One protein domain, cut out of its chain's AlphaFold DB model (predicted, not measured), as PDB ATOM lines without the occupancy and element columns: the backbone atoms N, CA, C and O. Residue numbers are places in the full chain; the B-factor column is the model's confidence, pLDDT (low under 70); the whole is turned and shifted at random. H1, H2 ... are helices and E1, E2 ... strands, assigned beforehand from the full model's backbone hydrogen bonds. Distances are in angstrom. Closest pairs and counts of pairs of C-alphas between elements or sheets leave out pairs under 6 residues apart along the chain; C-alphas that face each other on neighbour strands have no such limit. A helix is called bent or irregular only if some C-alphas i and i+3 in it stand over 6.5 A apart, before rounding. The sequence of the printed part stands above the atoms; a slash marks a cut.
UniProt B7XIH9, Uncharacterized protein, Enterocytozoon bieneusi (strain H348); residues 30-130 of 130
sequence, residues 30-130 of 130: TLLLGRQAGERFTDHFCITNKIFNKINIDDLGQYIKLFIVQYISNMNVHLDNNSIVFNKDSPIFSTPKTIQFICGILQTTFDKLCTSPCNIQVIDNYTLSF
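Overview. This is residues 30 to 130 of the 130 residues of an uncharacterized protein of Enterocytozoon bieneusi (strain H348) (UniProt B7XIH9). A small four-stranded antiparallel sheet has helices H2 and H3 over one face, while its other face is bare; H1 packs on H3, on the side away from the sheet. H3 is in the middle, between H1 and the sheet, and H2 covers the E1 side. The printed part has 101 residues, with three named helices and four named strands in the order H1 H2 E1 E2 H3 E3 E4; the sheet's order is E1 E2 E4 E3, and the class is mixed, helices and strands. It is compact, with a radius of gyration of the C-alphas of 12.5 A and spans of 36 by 24 by 22 A.

Arrangement. Begin at the sheet with E1, residues 77 to 80, and E2, residues 83 to 86, a hairpin in which N 78 and O 85 are 2.8 A apart. Beside E2 find E4, residues 127 to 129, antiparallel to it, with N 84 and O 128 at 2.8 A. E4 forms a hairpin with the edge strand E3, residues 121 to 124, where N 121 and O 129 are 2.9 A apart. H3, residues 96 to 113, is on the sheet at a height of 9.5 A, over E4 and along the strands; its closest C-alphas to E4 are those of Cys 103 and Leu 128, 6.9 A apart. E2, H3 and E3 form a split strand-helix-strand unit, two strands running the same way with E4 between them, and its crossover is right-handed. H2, residues 57 to 75, is on the same face at a height of 9.3 A, over E1, giving two layers, helices on one face of a sheet. H2 is irregular, with C-alphas 71 and 74 8.0 A apart, and has a kink of 64 degrees near residue 69. With residues 60 to 64 alone it only just touches H3, with 3 pairs of C-alphas within 8 A, the closest those of Leu 60 and Leu 113 at 7.6 A. H1, residues 30 to 48, is not on the sheet but touches H3 at a steep tilt of 43 degrees, the same way; the closest C-alphas are those of Gly 38 and Ile 105, 3.8 A apart. Every O i to N i+4 pair is within hydrogen-bond range in H3, against 14 of 15 in H1 and 10 of 15 in H2.

Along the chain. Find C-alpha 30 at (166.169, 71.827, 175.901); from there H1 runs 26.2 A to C-alpha 48. H2 spans 23.9 A, and H3 runs 25.7 A from C-alpha 96 at (161.601, 78.994, 179.952). E1 is 9.9 A long, E2 9.8 A, E3 8.9 A and E4 6.5 A, ending at C-alpha 129 at (173.309, 88.653, 172.946).

Size, cuts and confidence. Look for the two farthest C-alphas at Asn 53 and Asp 89, 36.3 A apart. The printed part has no cut and no long link. Its mean pLDDT is 77.5, and 15 residues are under 70, among them 56 to 59, 72 to 76 and 116 to 118.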
ATOM      1  N   THR A  30     166.921  71.190 176.987       85.62
ATOM      2  CA  THR A  30     166.169  71.827 175.901       85.62
ATOM      3  C   THR A  30     167.039  72.741 175.049       85.62
ATOM      4  O   THR A  30     166.740  72.926 173.870       85.62
ATOM      5  N   LEU A  31     168.138  73.264 175.603       84.19
ATOM      6  CA  LEU A  31     169.123  74.029 174.847       84.19
ATOM      7  C   LEU A  31     169.865  73.120 173.859       84.19
ATOM      8  O   LEU A  31     169.990  73.469 172.685       84.19
ATOM      9  N   LEU A  32     170.306  71.937 174.300       87.06
ATOM     10  CA  LEU A  32     170.941  70.945 173.427       87.06
ATOM     11  C   LEU A  32     169.998  70.464 172.316       87.06
ATOM     12  O   LEU A  32     170.407  70.408 171.154       87.06
ATOM     13  N   LEU A  33     168.737  70.165 172.643       88.31
ATOM     14  CA  LEU A  33     167.728  69.811 171.634       88.31
ATOM     15  C   LEU A  33     167.512  70.945 170.628       88.31
ATOM     16  O   LEU A  33     167.410  70.703 169.424       88.31
ATOM     17  N   GLY A  34     167.486  72.183 171.121       88.19
ATOM     18  CA  GLY A  34     167.426  73.382 170.299       88.19
ATOM     19  C   GLY A  34     168.584  73.454 169.312       88.19
ATOM     20  O   GLY A  34     168.362  73.643 168.120       88.19
ATOM     21  N   ARG A  35     169.816  73.223 169.777       88.69
ATOM     22  CA  ARG A  35     171.018  73.209 168.925       88.69
ATOM     23  C   ARG A  35     170.935  72.153 167.824       88.69
ATOM     24  O   ARG A  35     171.155  72.457 166.655       88.69
ATOM     25  N   GLN A  36     170.529  70.931 168.172       89.56
ATOM     26  CA  GLN A  36     170.354  69.843 167.200       89.56
ATOM     27  C   GLN A  36     169.286  70.169 166.144       89.56
ATOM     28  O   GLN A  36     169.482  69.917 164.953       89.56
ATOM     29  N   ALA A  37     168.160  70.756 166.560       87.50
ATOM     30  CA  ALA A  37     167.142  71.237 165.630       87.50
ATOM     31  C   ALA A  37     167.678  72.390 164.761       87.50
ATOM     32  O   ALA A  37     167.439  72.421 163.551       87.50
ATOM     33  N   GLY A  38     168.457  73.292 165.362       87.75
ATOM     34  CA  GLY A  38     169.129  74.407 164.704       87.75
ATOM     35  C   GLY A  38     170.021  73.965 163.556       87.75
ATOM     36  O   GLY A  38     169.950  74.562 162.483       87.75
ATOM     37  N   GLU A  39     170.776  72.873 163.707       88.50
ATOM     38  CA  GLU A  39     171.596  72.335 162.612       88.50
ATOM     39  C   GLU A  39     170.760  72.049 161.361       88.50
ATOM     40  O   GLU A  39     171.147  72.449 160.260       88.50
ATOM     41  N   ARG A  40     169.603  71.397 161.542       87.69
ATOM     42  CA  ARG A  40     168.694  71.004 160.457       87.69
ATOM     43  C   ARG A  40     167.995  72.203 159.834       87.69
ATOM     44  O   ARG A  40     167.922  72.294 158.608       87.69
ATOM     45  N   PHE A  41     167.496  73.122 160.661       85.75
ATOM     46  CA  PHE A  41     166.862  74.345 160.172       85.75
ATOM     47  C   PHE A  41     167.844  75.212 159.392       85.75
ATOM     48  O   PHE A  41     167.480  75.755 158.353       85.75
ATOM     49  N   THR A  42     169.093  75.293 159.847       87.12
ATOM     50  CA  THR A  42     170.138  76.069 159.174       87.12
ATOM     51  C   THR A  42     170.491  75.478 157.823       87.12
ATOM     52  O   THR A  42     170.526  76.211 156.841       87.12
ATOM     53  N   ASP A  43     170.679  74.160 157.732       86.75
ATOM     54  CA  ASP A  43     170.983  73.513 156.449       86.75
ATOM     55  C   ASP A  43     169.854  73.743 155.440       86.75
ATOM     56  O   ASP A  43     170.093  74.148 154.299       86.75
ATOM     57  N   HIS A  44     168.606  73.567 155.879       88.19
ATOM     58  CA  HIS A  44     167.442  73.846 155.047       88.19
ATOM     59  C   HIS A  44     167.365  75.326 154.644       88.19
ATOM     60  O   HIS A  44     167.076  75.636 153.484       88.19
ATOM     61  N   PHE A  45     167.626  76.251 155.571       86.44
ATOM     62  CA  PHE A  45     167.633  77.688 155.309       86.44
ATOM     63  C   PHE A  45     168.698  78.072 154.280       86.44
ATOM     64  O   PHE A  45     168.379  78.789 153.329       86.44
ATOM     65  N   CYS A  46     169.922  77.557 154.422       84.56
ATOM     66  CA  CYS A  46     171.027  77.804 153.501       84.56
ATOM     67  C   CYS A  46     170.710  77.307 152.091       84.56
ATOM     68  O   CYS A  46     170.891  78.048 151.126       84.56
ATOM     69  N   ILE A  47     170.170  76.090 151.963       84.50
ATOM     70  CA  ILE A  47     169.757  75.529 150.668       84.50
ATOM     71  C   ILE A  47     168.647  76.382 150.046       84.50
ATOM     72  O   ILE A  47     168.733  76.763 148.879       84.50
ATOM     73  N   THR A  48     167.623  76.719 150.834       84.44
ATOM     74  CA  THR A  48     166.452  77.474 150.361       84.44
ATOM     75  C   THR A  48     166.834  78.875 149.891       84.44
ATOM     76  O   THR A  48     166.366  79.329 148.848       84.44
ATOM     77  N   ASN A  49     167.716  79.549 150.631       80.56
ATOM     78  CA  ASN A  49     168.137  80.920 150.352       80.56
ATOM     79  C   ASN A  49     169.430  81.001 149.528       80.56
ATOM     80  O   ASN A  49     169.952  82.095 149.327       80.56
ATOM     81  N   LYS A  50     169.937  79.865 149.024       84.50
ATOM     82  CA  LYS A  50     171.163  79.783 148.211       84.50
ATOM     83  C   LYS A  50     172.382  80.424 148.896       84.50
ATOM     84  O   LYS A  50     173.207  81.070 148.250       84.50
ATOM     85  N   ILE A  51     172.491  80.243 150.210       79.75
ATOM     86  CA  ILE A  51     173.613  80.715 151.024       79.75
ATOM     87  C   ILE A  51     174.670  79.613 151.016       79.75
ATOM     88  O   ILE A  51     174.563  78.625 151.738       79.75
ATOM     89  N   PHE A  52     175.672  79.763 150.153       72.88
ATOM     90  CA  PHE A  52     176.749  78.776 149.992       72.88
ATOM     91  C   PHE A  52     178.062  79.202 150.648       72.88
ATOM     92  O   PHE A  52     178.921  78.367 150.910       72.88
ATOM     93  N   ASN A  53     178.195  80.497 150.935       74.31
ATOM     94  CA  ASN A  53     179.346  81.066 151.610       74.31
ATOM     95  C   ASN A  53     178.935  81.558 152.991       74.31
ATOM     96  O   ASN A  53     177.805  82.006 153.195       74.31
ATOM     97  N   LYS A  54     179.881  81.491 153.924       72.75
ATOM     98  CA  LYS A  54     179.727  82.102 155.240       72.75
ATOM     99  C   LYS A  54     179.538  83.615 155.095       72.75
ATOM    100  O   LYS A  54     180.145  84.237 154.222       72.75
ATOM    101  N   ILE A  55     178.683  84.173 155.939       73.06
ATOM    102  CA  ILE A  55     178.235  85.564 155.879       73.06
ATOM    103  C   ILE A  55     179.113  86.404 156.816       73.06
ATOM    104  O   ILE A  55     179.547  85.926 157.867       73.06
ATOM    105  N   ASN A  56     179.405  87.647 156.422       69.25
ATOM    106  CA  ASN A  56     180.104  88.592 157.288       69.25
ATOM    107  C   ASN A  56     179.200  89.014 158.461       69.25
ATOM    108  O   ASN A  56     177.980  89.074 158.317       69.25
ATOM    109  N   ILE A  57     179.782  89.328 159.616       65.88
ATOM    110  CA  ILE A  57     179.018  89.663 160.826       65.88
ATOM    111  C   ILE A  57     178.106  90.885 160.625       65.88
ATOM    112  O   ILE A  57     176.992  90.904 161.140       65.88
ATOM    113  N   ASP A  58     178.528  91.837 159.784       67.81
ATOM    114  CA  ASP A  58     177.759  93.040 159.437       67.81
ATOM    115  C   ASP A  58     176.440  92.718 158.707       67.81
ATOM    116  O   ASP A  58     175.435  93.406 158.884       67.81
ATOM    117  N   ASP A  59     176.416  91.632 157.926       69.69
ATOM    118  CA  ASP A  59     175.240  91.182 157.171       69.69
ATOM    119  C   ASP A  59     174.424  90.129 157.938       69.69
ATOM    120  O   ASP A  59     173.253  89.880 157.630       69.69
ATOM    121  N   LEU A  60     175.020  89.518 158.966       70.69
ATOM    122  CA  LEU A  60     174.434  88.432 159.745       70.69
ATOM    123  C   LEU A  60     173.070  88.829 160.327       70.69
ATOM    124  O   LEU A  60     172.112  88.065 160.204       70.69
ATOM    125  N   GLY A  61     172.943  90.048 160.864       68.19
ATOM    126  CA  GLY A  61     171.689  90.586 161.413       68.19
ATOM    127  C   GLY A  61     170.501  90.487 160.449       68.19
ATOM    128  O   GLY A  61     169.380  90.169 160.857       68.19
ATOM    129  N   GLN A  62     170.737  90.690 159.150       72.75
ATOM    130  CA  GLN A  62     169.688  90.605 158.133       72.75
ATOM    131  C   GLN A  62     169.271  89.158 157.856       72.75
ATOM    132  O   GLN A  62     168.076  88.871 157.755       72.75
ATOM    133  N   TYR A  63     170.229  88.234 157.785       74.62
ATOM    134  CA  TYR A  63     169.943  86.810 157.593       74.62
ATOM    135  C   TYR A  63     169.286  86.181 158.815       74.62
ATOM    136  O   TYR A  63     168.407  85.337 158.661       74.62
ATOM    137  N   ILE A  64     169.634  86.639 160.014       72.75
ATOM    138  CA  ILE A  64     168.946  86.271 161.252       72.75
ATOM    139  C   ILE A  64     167.507  86.746 161.194       72.75
ATOM    140  O   ILE A  64     166.594  85.969 161.454       72.75
ATOM    141  N   LYS A  65     167.278  88.007 160.817       72.69
ATOM    142  CA  LYS A  65     165.924  88.530 160.657       72.69
ATOM    143  C   LYS A  65     165.134  87.713 159.640       72.69
ATOM    144  O   LYS A  65     163.975  87.407 159.892       72.69
ATOM    145  N   LEU A  66     165.756  87.323 158.531       75.94
ATOM    146  CA  LEU A  66     165.132  86.485 157.512       75.94
ATOM    147  C   LEU A  66     164.825  85.074 158.036       75.94
ATOM    148  O   LEU A  66     163.710  84.595 157.850       75.94
ATOM    149  N   PHE A  67     165.767  84.438 158.735       78.69
ATOM    150  CA  PHE A  67     165.585  83.133 159.369       78.69
ATOM    151  C   PHE A  67     164.466  83.179 160.410       78.69
ATOM    152  O   PHE A  67     163.558  82.347 160.395       78.69
ATOM    153  N   ILE A  68     164.492  84.194 161.276       73.06
ATOM    154  CA  ILE A  68     163.454  84.429 162.268       73.06
ATOM    155  C   ILE A  68     162.131  84.632 161.549       73.06
ATOM    156  O   ILE A  68     161.177  83.962 161.890       73.06
ATOM    157  N   VAL A  69     162.045  85.447 160.501       71.00
ATOM    158  CA  VAL A  69     160.784  85.626 159.772       71.00
ATOM    159  C   VAL A  69     160.300  84.319 159.119       71.00
ATOM    160  O   VAL A  69     159.105  84.043 159.069       71.00
ATOM    161  N   GLN A  70     161.208  83.480 158.638       71.94
ATOM    162  CA  GLN A  70     160.851  82.258 157.923       71.94
ATOM    163  C   GLN A  70     160.421  81.110 158.852       71.94
ATOM    164  O   GLN A  70     159.553  80.324 158.475       71.94
ATOM    165  N   TYR A  71     160.998  81.019 160.053       70.94
ATOM    166  CA  TYR A  71     160.801  79.879 160.965       70.94
ATOM    167  C   TYR A  71     160.213  80.253 162.330       70.94
ATOM    168  O   TYR A  71     159.654  79.404 163.017       70.94
ATOM    169  N   ILE A  72     160.350  81.516 162.730       67.50
ATOM    170  CA  ILE A  72     160.075  82.039 164.077       67.50
ATOM    171  C   ILE A  72     159.125  83.265 164.010       67.50
ATOM    172  O   ILE A  72     158.719  83.769 165.044       67.50
ATOM    173  N   SER A  73     158.700  83.752 162.828       55.16
ATOM    174  CA  SER A  73     157.921  85.002 162.626       55.16
ATOM    175  C   SER A  73     156.689  85.080 163.512       55.16
ATOM    176  O   SER A  73     156.322  86.149 163.993       55.16
ATOM    177  N   ASN A  74     156.068  83.932 163.752       58.50
ATOM    178  CA  ASN A  74     154.863  83.826 164.565       58.50
ATOM    179  C   ASN A  74     155.126  84.072 166.059       58.50
ATOM    180  O   ASN A  74     154.188  84.216 166.833       58.50
ATOM    181  N   MET A  75     156.392  84.178 166.466       60.56
ATOM    182  CA  MET A  75     156.800  84.224 167.861       60.56
ATOM    183  C   MET A  75     157.047  85.633 168.420       60.56
ATOM    184  O   MET A  75     157.389  85.735 169.588       60.56
ATOM    185  N   ASN A  76     156.810  86.722 167.675       68.56
ATOM    186  CA  ASN A  76     156.979  88.108 168.164       68.56
ATOM    187  C   ASN A  76     158.378  88.386 168.757       68.56
ATOM    188  O   ASN A  76     158.536  88.615 169.956       68.56
ATOM    189  N   VAL A  77     159.404  88.378 167.908       72.44
ATOM    190  CA  VAL A  77     160.797  88.629 168.307       72.44
ATOM    191  C   VAL A  77     161.236  90.028 167.874       72.44
ATOM    192  O   VAL A  77     160.950  90.446 166.750       72.44
ATOM    193  N   HIS A  78     161.938  90.748 168.748       76.00
ATOM    194  CA  HIS A  78     162.578  92.022 168.439       76.00
ATOM    195  C   HIS A  78     164.087  91.824 168.251       76.00
ATOM    196  O   HIS A  78     164.733  91.146 169.043       76.00
ATOM    197  N   LEU A  79     164.636  92.404 167.185       71.25
ATOM    198  CA  LEU A  79     166.069  92.420 166.898       71.25
ATOM    199  C   LEU A  79     166.592  93.825 167.183       71.25
ATOM    200  O   LEU A  79     166.147  94.781 166.546       71.25
ATOM    201  N   ASP A  80     167.526  93.908 168.117       69.25
ATOM    202  CA  ASP A  80     168.359  95.070 168.397       69.25
ATOM    203  C   ASP A  80     169.784  94.804 167.877       69.25
ATOM    204  O   ASP A  80     170.147  93.661 167.593       69.25
ATOM    205  N   ASN A  81     170.601  95.847 167.732       66.56
ATOM    206  CA  ASN A  81     171.903  95.783 167.066       66.56
ATOM    207  C   ASN A  81     172.849  94.723 167.641       66.56
ATOM    208  O   ASN A  81     173.638  94.204 166.868       66.56
ATOM    209  N   ASN A  82     172.750  94.407 168.940       75.06
ATOM    210  CA  ASN A  82     173.579  93.408 169.629       75.06
ATOM    211  C   ASN A  82     172.756  92.354 170.394       75.06
ATOM    212  O   ASN A  82     173.307  91.569 171.171       75.06
ATOM    213  N   SER A  83     171.425  92.363 170.258       78.25
ATOM    214  CA  SER A  83     170.587  91.418 170.994       78.25
ATOM    215  C   SER A  83     169.304  91.021 170.274       78.25
ATOM    216  O   SER A  83     168.750  91.744 169.448       78.25
ATOM    217  N   ILE A  84     168.821  89.831 170.602       78.69
ATOM    218  CA  ILE A  84     167.503  89.336 170.234       78.69
ATOM    219  C   ILE A  84     166.673  89.306 171.508       78.69
ATOM    220  O   ILE A  84     167.023  88.607 172.461       78.69
ATOM    221  N   VAL A  85     165.572  90.051 171.505       81.62
ATOM    222  CA  VAL A  85     164.648  90.167 172.632       81.62
ATOM    223  C   VAL A  85     163.340  89.468 172.276       81.62
ATOM    224  O   VAL A  85     162.627  89.853 171.344       81.62
ATOM    225  N   PHE A  86     163.011  88.424 173.025       79.38
ATOM    226  CA  PHE A  86     161.771  87.669 172.881       79.38
ATOM    227  C   PHE A  86     160.628  88.389 173.609       79.38
ATOM    228  O   PHE A  86     160.756  88.748 174.781       79.38
ATOM    229  N   ASN A  87     159.483  88.599 172.947       77.88
ATOM    230  CA  ASN A  87     158.332  89.218 173.602       77.88
ATOM    231  C   ASN A  87     157.722  88.269 174.641       77.88
ATOM    232  O   ASN A  87     156.947  87.385 174.286       77.88
ATOM    233  N   LYS A  88     158.003  88.499 175.925       75.56
ATOM    234  CA  LYS A  88     157.466  87.724 177.056       75.56
ATOM    235  C   LYS A  88     155.942  87.524 177.049       75.56
ATOM    236  O   LYS A  88     155.468  86.549 177.621       75.56
ATOM    237  N   ASP A  89     155.189  88.419 176.408       75.44
ATOM    238  CA  ASP A  89     153.726  88.352 176.331       75.44
ATOM    239  C   ASP A  89     153.241  87.395 175.217       75.44
ATOM    240  O   ASP A  89     152.044  87.141 175.074       75.44
ATOM    241  N   SER A  90     154.163  86.847 174.417       74.50
ATOM    242  CA  SER A  90     153.883  85.824 173.411       74.50
ATOM    243  C   SER A  90     153.528  84.492 174.085       74.50
ATOM    244  O   SER A  90     154.333  83.978 174.867       74.50
ATOM    245  N   PRO A  91     152.384  83.863 173.747       72.56
ATOM    246  CA  PRO A  91     151.984  82.574 174.317       72.56
ATOM    247  C   PRO A  91     153.031  81.470 174.137       72.56
ATOM    248  O   PRO A  91     153.133  80.572 174.962       72.56
ATOM    249  N   ILE A  92     153.838  81.548 173.078       73.62
ATOM    250  CA  ILE A  92     154.896  80.579 172.774       73.62
ATOM    251  C   ILE A  92     156.027  80.640 173.812       73.62
ATOM    252  O   ILE A  92     156.621  79.617 174.149       73.62
ATOM    253  N   PHE A  93     156.294  81.819 174.376       76.38
ATOM    254  CA  PHE A  93     157.345  82.047 175.371       76.38
ATOM    255  C   PHE A  93     156.830  81.971 176.812       76.38
ATOM    256  O   PHE A  93     157.490  82.438 177.741       76.38
ATOM    257  N   SER A  94     155.669  81.340 177.021       73.69
ATOM    258  CA  SER A  94     155.089  81.146 178.352       73.69
ATOM    259  C   SER A  94     155.905  80.199 179.239       73.69
ATOM    260  O   SER A  94     155.610  80.075 180.426       73.69
ATOM    261  N   THR A  95     156.901  79.498 178.683       76.62
ATOM    262  CA  THR A  95     157.788  78.608 179.439       76.62
ATOM    263  C   THR A  95     159.264  78.904 179.147       76.62
ATOM    264  O   THR A  95     159.618  79.114 177.983       76.62
ATOM    265  N   PRO A  96     160.156  78.848 180.160       78.44
ATOM    266  CA  PRO A  96     161.601  78.994 179.952       78.44
ATOM    267  C   PRO A  96     162.180  77.951 178.986       78.44
ATOM    268  O   PRO A  96     163.101  78.254 178.231       78.44
ATOM    269  N   LYS A  97     161.600  76.741 178.955       82.88
ATOM    270  CA  LYS A  97     162.006  75.649 178.057       82.88
ATOM    271  C   LYS A  97     161.899  76.041 176.585       82.88
ATOM    272  O   LYS A  97     162.805  75.752 175.807       82.88
ATOM    273  N   THR A  98     160.817  76.723 176.203       81.75
ATOM    274  CA  THR A  98     160.629  77.148 174.812       81.75
ATOM    275  C   THR A  98     161.719  78.119 174.379       81.75
ATOM    276  O   THR A  98     162.241  78.031 173.269       81.75
ATOM    277  N   ILE A  99     162.088  79.033 175.274       80.31
ATOM    278  CA  ILE A  99     163.063  80.073 174.971       80.31
ATOM    279  C   ILE A  99     164.462  79.474 174.911       80.31
ATOM    280  O   ILE A  99     165.182  79.728 173.955       80.31
ATOM    281  N   GLN A 100     164.813  78.586 175.844       82.88
ATOM    282  CA  GLN A 100     166.069  77.834 175.788       82.88
ATOM    283  C   GLN A 100     166.202  77.023 174.494       82.88
ATOM    284  O   GLN A 100     167.267  77.030 173.879       82.88
ATOM    285  N   PHE A 101     165.125  76.380 174.040       86.88
ATOM    286  CA  PHE A 101     165.116  75.651 172.772       86.88
ATOM    287  C   PHE A 101     165.373  76.574 171.571       86.88
ATOM    288  O   PHE A 101     166.218  76.281 170.726       86.88
ATOM    289  N   ILE A 102     164.706  77.727 171.509       82.94
ATOM    290  CA  ILE A 102     164.896  78.693 170.417       82.94
ATOM    291  C   ILE A 102     166.278  79.342 170.475       82.94
ATOM    292  O   ILE A 102     166.922  79.491 169.438       82.94
ATOM    293  N   CYS A 103     166.778  79.668 171.667       82.75
ATOM    294  CA  CYS A 103     168.150  80.125 171.860       82.75
ATOM    295  C   CYS A 103     169.152  79.090 171.339       82.75
ATOM    296  O   CYS A 103     170.111  79.465 170.673       82.75
ATOM    297  N   GLY A 104     168.908  77.797 171.575       86.94
ATOM    298  CA  GLY A 104     169.725  76.716 171.026       86.94
ATOM    299  C   GLY A 104     169.711  76.689 169.499       86.94
ATOM    300  O   GLY A 104     170.774  76.603 168.887       86.94
ATOM    301  N   ILE A 105     168.528  76.834 168.887       86.81
ATOM    302  CA  ILE A 105     168.389  76.934 167.424       86.81
ATOM    303  C   ILE A 105     169.239  78.089 166.902       86.81
ATOM    304  O   ILE A 105     170.066  77.891 166.017       86.81
ATOM    305  N   LEU A 106     169.049  79.285 167.461       83.81
ATOM    306  CA  LEU A 106     169.716  80.494 166.994       83.81
ATOM    307  C   LEU A 106     171.231  80.418 167.205       83.81
ATOM    308  O   LEU A 106     171.961  80.715 166.268       83.81
ATOM    309  N   GLN A 107     171.713  79.936 168.356       84.31
ATOM    310  CA  GLN A 107     173.148  79.720 168.596       84.31
ATOM    311  C   GLN A 107     173.789  78.904 167.471       84.31
ATOM    312  O   GLN A 107     174.731  79.358 166.826       84.31
ATOM    313  N   THR A 108     173.224  77.735 167.171       87.75
ATOM    314  CA  THR A 108     173.758  76.867 166.119       87.75
ATOM    315  C   THR A 108     173.634  77.481 164.730       87.75
ATOM    316  O   THR A 108     174.561  77.355 163.927       87.75
ATOM    317  N   THR A 109     172.519  78.154 164.432       84.81
ATOM    318  CA  THR A 109     172.339  78.841 163.149       84.81
ATOM    319  C   THR A 109     173.434  79.868 162.921       84.81
ATOM    320  O   THR A 109     174.036  79.908 161.849       84.81
ATOM    321  N   PHE A 110     173.741  80.671 163.929       80.19
ATOM    322  CA  PHE A 110     174.742  81.716 163.802       80.19
ATOM    323  C   PHE A 110     176.142  81.125 163.706       80.19
ATOM    324  O   PHE A 110     176.875  81.488 162.794       80.19
ATOM    325  N   ASP A 111     176.493  80.170 164.569       82.56
ATOM    326  CA  ASP A 111     177.805  79.517 164.533       82.56
ATOM    327  C   ASP A 111     178.106  78.907 163.154       82.56
ATOM    328  O   ASP A 111     179.240  78.961 162.667       82.56
ATOM    329  N   LYS A 112     177.080  78.364 162.483       82.69
ATOM    330  CA  LYS A 112     177.199  77.856 161.109       82.69
ATOM    331  C   LYS A 112     177.338  78.964 160.065       82.69
ATOM    332  O   LYS A 112     178.111  78.800 159.118       82.69
ATOM    333  N   LEU A 113     176.579  80.052 160.196       80.81
ATOM    334  CA  LEU A 113     176.551  81.137 159.210       80.81
ATOM    335  C   LEU A 113     177.753  82.089 159.327       80.81
ATOM    336  O   LEU A 113     178.176  82.638 158.307       80.81
ATOM    337  N   CYS A 114     178.327  82.263 160.520       77.38
ATOM    338  CA  CYS A 114     179.423  83.194 160.772       77.38
ATOM    339  C   CYS A 114     180.777  82.701 160.210       77.38
ATOM    340  O   CYS A 114     181.172  81.531 160.329       77.38
ATOM    341  N   THR A 115     181.546  83.629 159.629       71.00
ATOM    342  CA  THR A 115     182.963  83.444 159.244       71.00
ATOM    343  C   THR A 115     183.915  83.384 160.437       71.00
ATOM    344  O   THR A 115     184.955  82.733 160.346       71.00
ATOM    345  N   SER A 116     183.562  84.017 161.555       68.69
ATOM    346  CA  SER A 116     184.308  84.021 162.820       68.69
ATOM    347  C   SER A 116     183.427  83.516 163.969       68.69
ATOM    348  O   SER A 116     182.207  83.534 163.822       68.69
ATOM    349  N   PRO A 117     183.999  83.050 165.096       68.06
ATOM    350  CA  PRO A 117     183.206  82.627 166.247       68.06
ATOM    351  C   PRO A 117     182.299  83.766 166.717       68.06
ATOM    352  O   PRO A 117     182.785  84.840 167.074       68.06
ATOM    353  N   CYS A 118     180.991  83.532 166.694       68.50
ATOM    354  CA  CYS A 118     179.996  84.466 167.191       68.50
ATOM    355  C   CYS A 118     179.828  84.183 168.696       68.50
ATOM    356  O   CYS A 118     179.437  83.086 169.084       68.50
ATOM    357  N   ASN A 119     180.210  85.131 169.562       73.44
ATOM    358  CA  ASN A 119     180.176  84.954 171.022       73.44
ATOM    359  C   ASN A 119     178.743  85.094 171.548       73.44
ATOM    360  O   ASN A 119     178.390  86.052 172.231       73.44
ATOM    361  N   ILE A 120     177.911  84.108 171.229       73.69
ATOM    362  CA  ILE A 120     176.488  84.157 171.536       73.69
ATOM    363  C   ILE A 120     176.251  83.671 172.953       73.69
ATOM    364  O   ILE A 120     176.587  82.540 173.314       73.69
ATOM    365  N   GLN A 121     175.610  84.514 173.750       74.69
ATOM    366  CA  GLN A 121     175.304  84.220 175.139       74.69
ATOM    367  C   GLN A 121     173.825  84.463 175.414       74.69
ATOM    368  O   GLN A 121     173.226  85.433 174.956       74.69
ATOM    369  N   VAL A 122     173.220  83.550 176.170       74.31
ATOM    370  CA  VAL A 122     171.895  83.773 176.752       74.31
ATOM    371  C   VAL A 122     172.120  84.610 178.009       74.31
ATOM    372  O   VAL A 122     172.706  84.106 178.967       74.31
ATOM    373  N   ILE A 123     171.724  85.885 177.981       78.12
ATOM    374  CA  ILE A 123     171.911  86.811 179.113       78.12
ATOM    375  C   ILE A 123     170.841  86.566 180.176       78.12
ATOM    376  O   ILE A 123     171.126  86.559 181.372       78.12
ATOM    377  N   ASP A 124     169.604  86.348 179.739       78.06
ATOM    378  CA  ASP A 124     168.470  86.040 180.600       78.06
ATOM    379  C   ASP A 124     167.441  85.178 179.851       78.06
ATOM    380  O   ASP A 124     167.646  84.785 178.702       78.06
ATOM    381  N   ASN A 125     166.318  84.866 180.503       70.94
ATOM    382  CA  ASN A 125     165.281  84.003 179.936       70.94
ATOM    383  C   ASN A 125     164.615  84.557 178.669       70.94
ATOM    384  O   ASN A 125     163.866  83.805 178.069       70.94
ATOM    385  N   TYR A 126     164.830  85.812 178.270       77.38
ATOM    386  CA  TYR A 126     164.180  86.450 177.119       77.38
ATOM    387  C   TYR A 126     165.155  87.218 176.215       77.38
ATOM    388  O   TYR A 126     164.714  87.813 175.230       77.38
ATOM    389  N   THR A 127     166.457  87.178 176.505       78.25
ATOM    390  CA  THR A 127     167.466  87.962 175.793       78.25
ATOM    391  C   THR A 127     168.660  87.101 175.402       78.25
ATOM    392  O   THR A 127     169.320  86.486 176.246       78.25
ATOM    393  N   LEU A 128     168.973  87.107 174.109       76.00
ATOM    394  CA  LEU A 128     170.177  86.505 173.539       76.00
ATOM    395  C   LEU A 128     171.070  87.618 172.989       76.00
ATOM    396  O   LEU A 128     170.619  88.401 172.160       76.00
ATOM    397  N   SER A 129     172.316  87.700 173.451       79.88
ATOM    398  CA  SER A 129     173.309  88.653 172.946       79.88
ATOM    399  C   SER A 129     174.322  87.977 172.048       79.88
ATOM    400  O   SER A 129     174.579  86.778 172.189       79.88
ATOM    401  N   PHE A 130     174.919  88.770 171.170       72.38
ATOM    402  CA  PHE A 130     175.946  88.348 170.228       72.38
ATOM    403  C   PHE A 130     177.156  89.284 170.250       72.38
ATOM    404  O   PHE A 130     176.992  90.462 170.650       72.38
TER     405      PHE A 130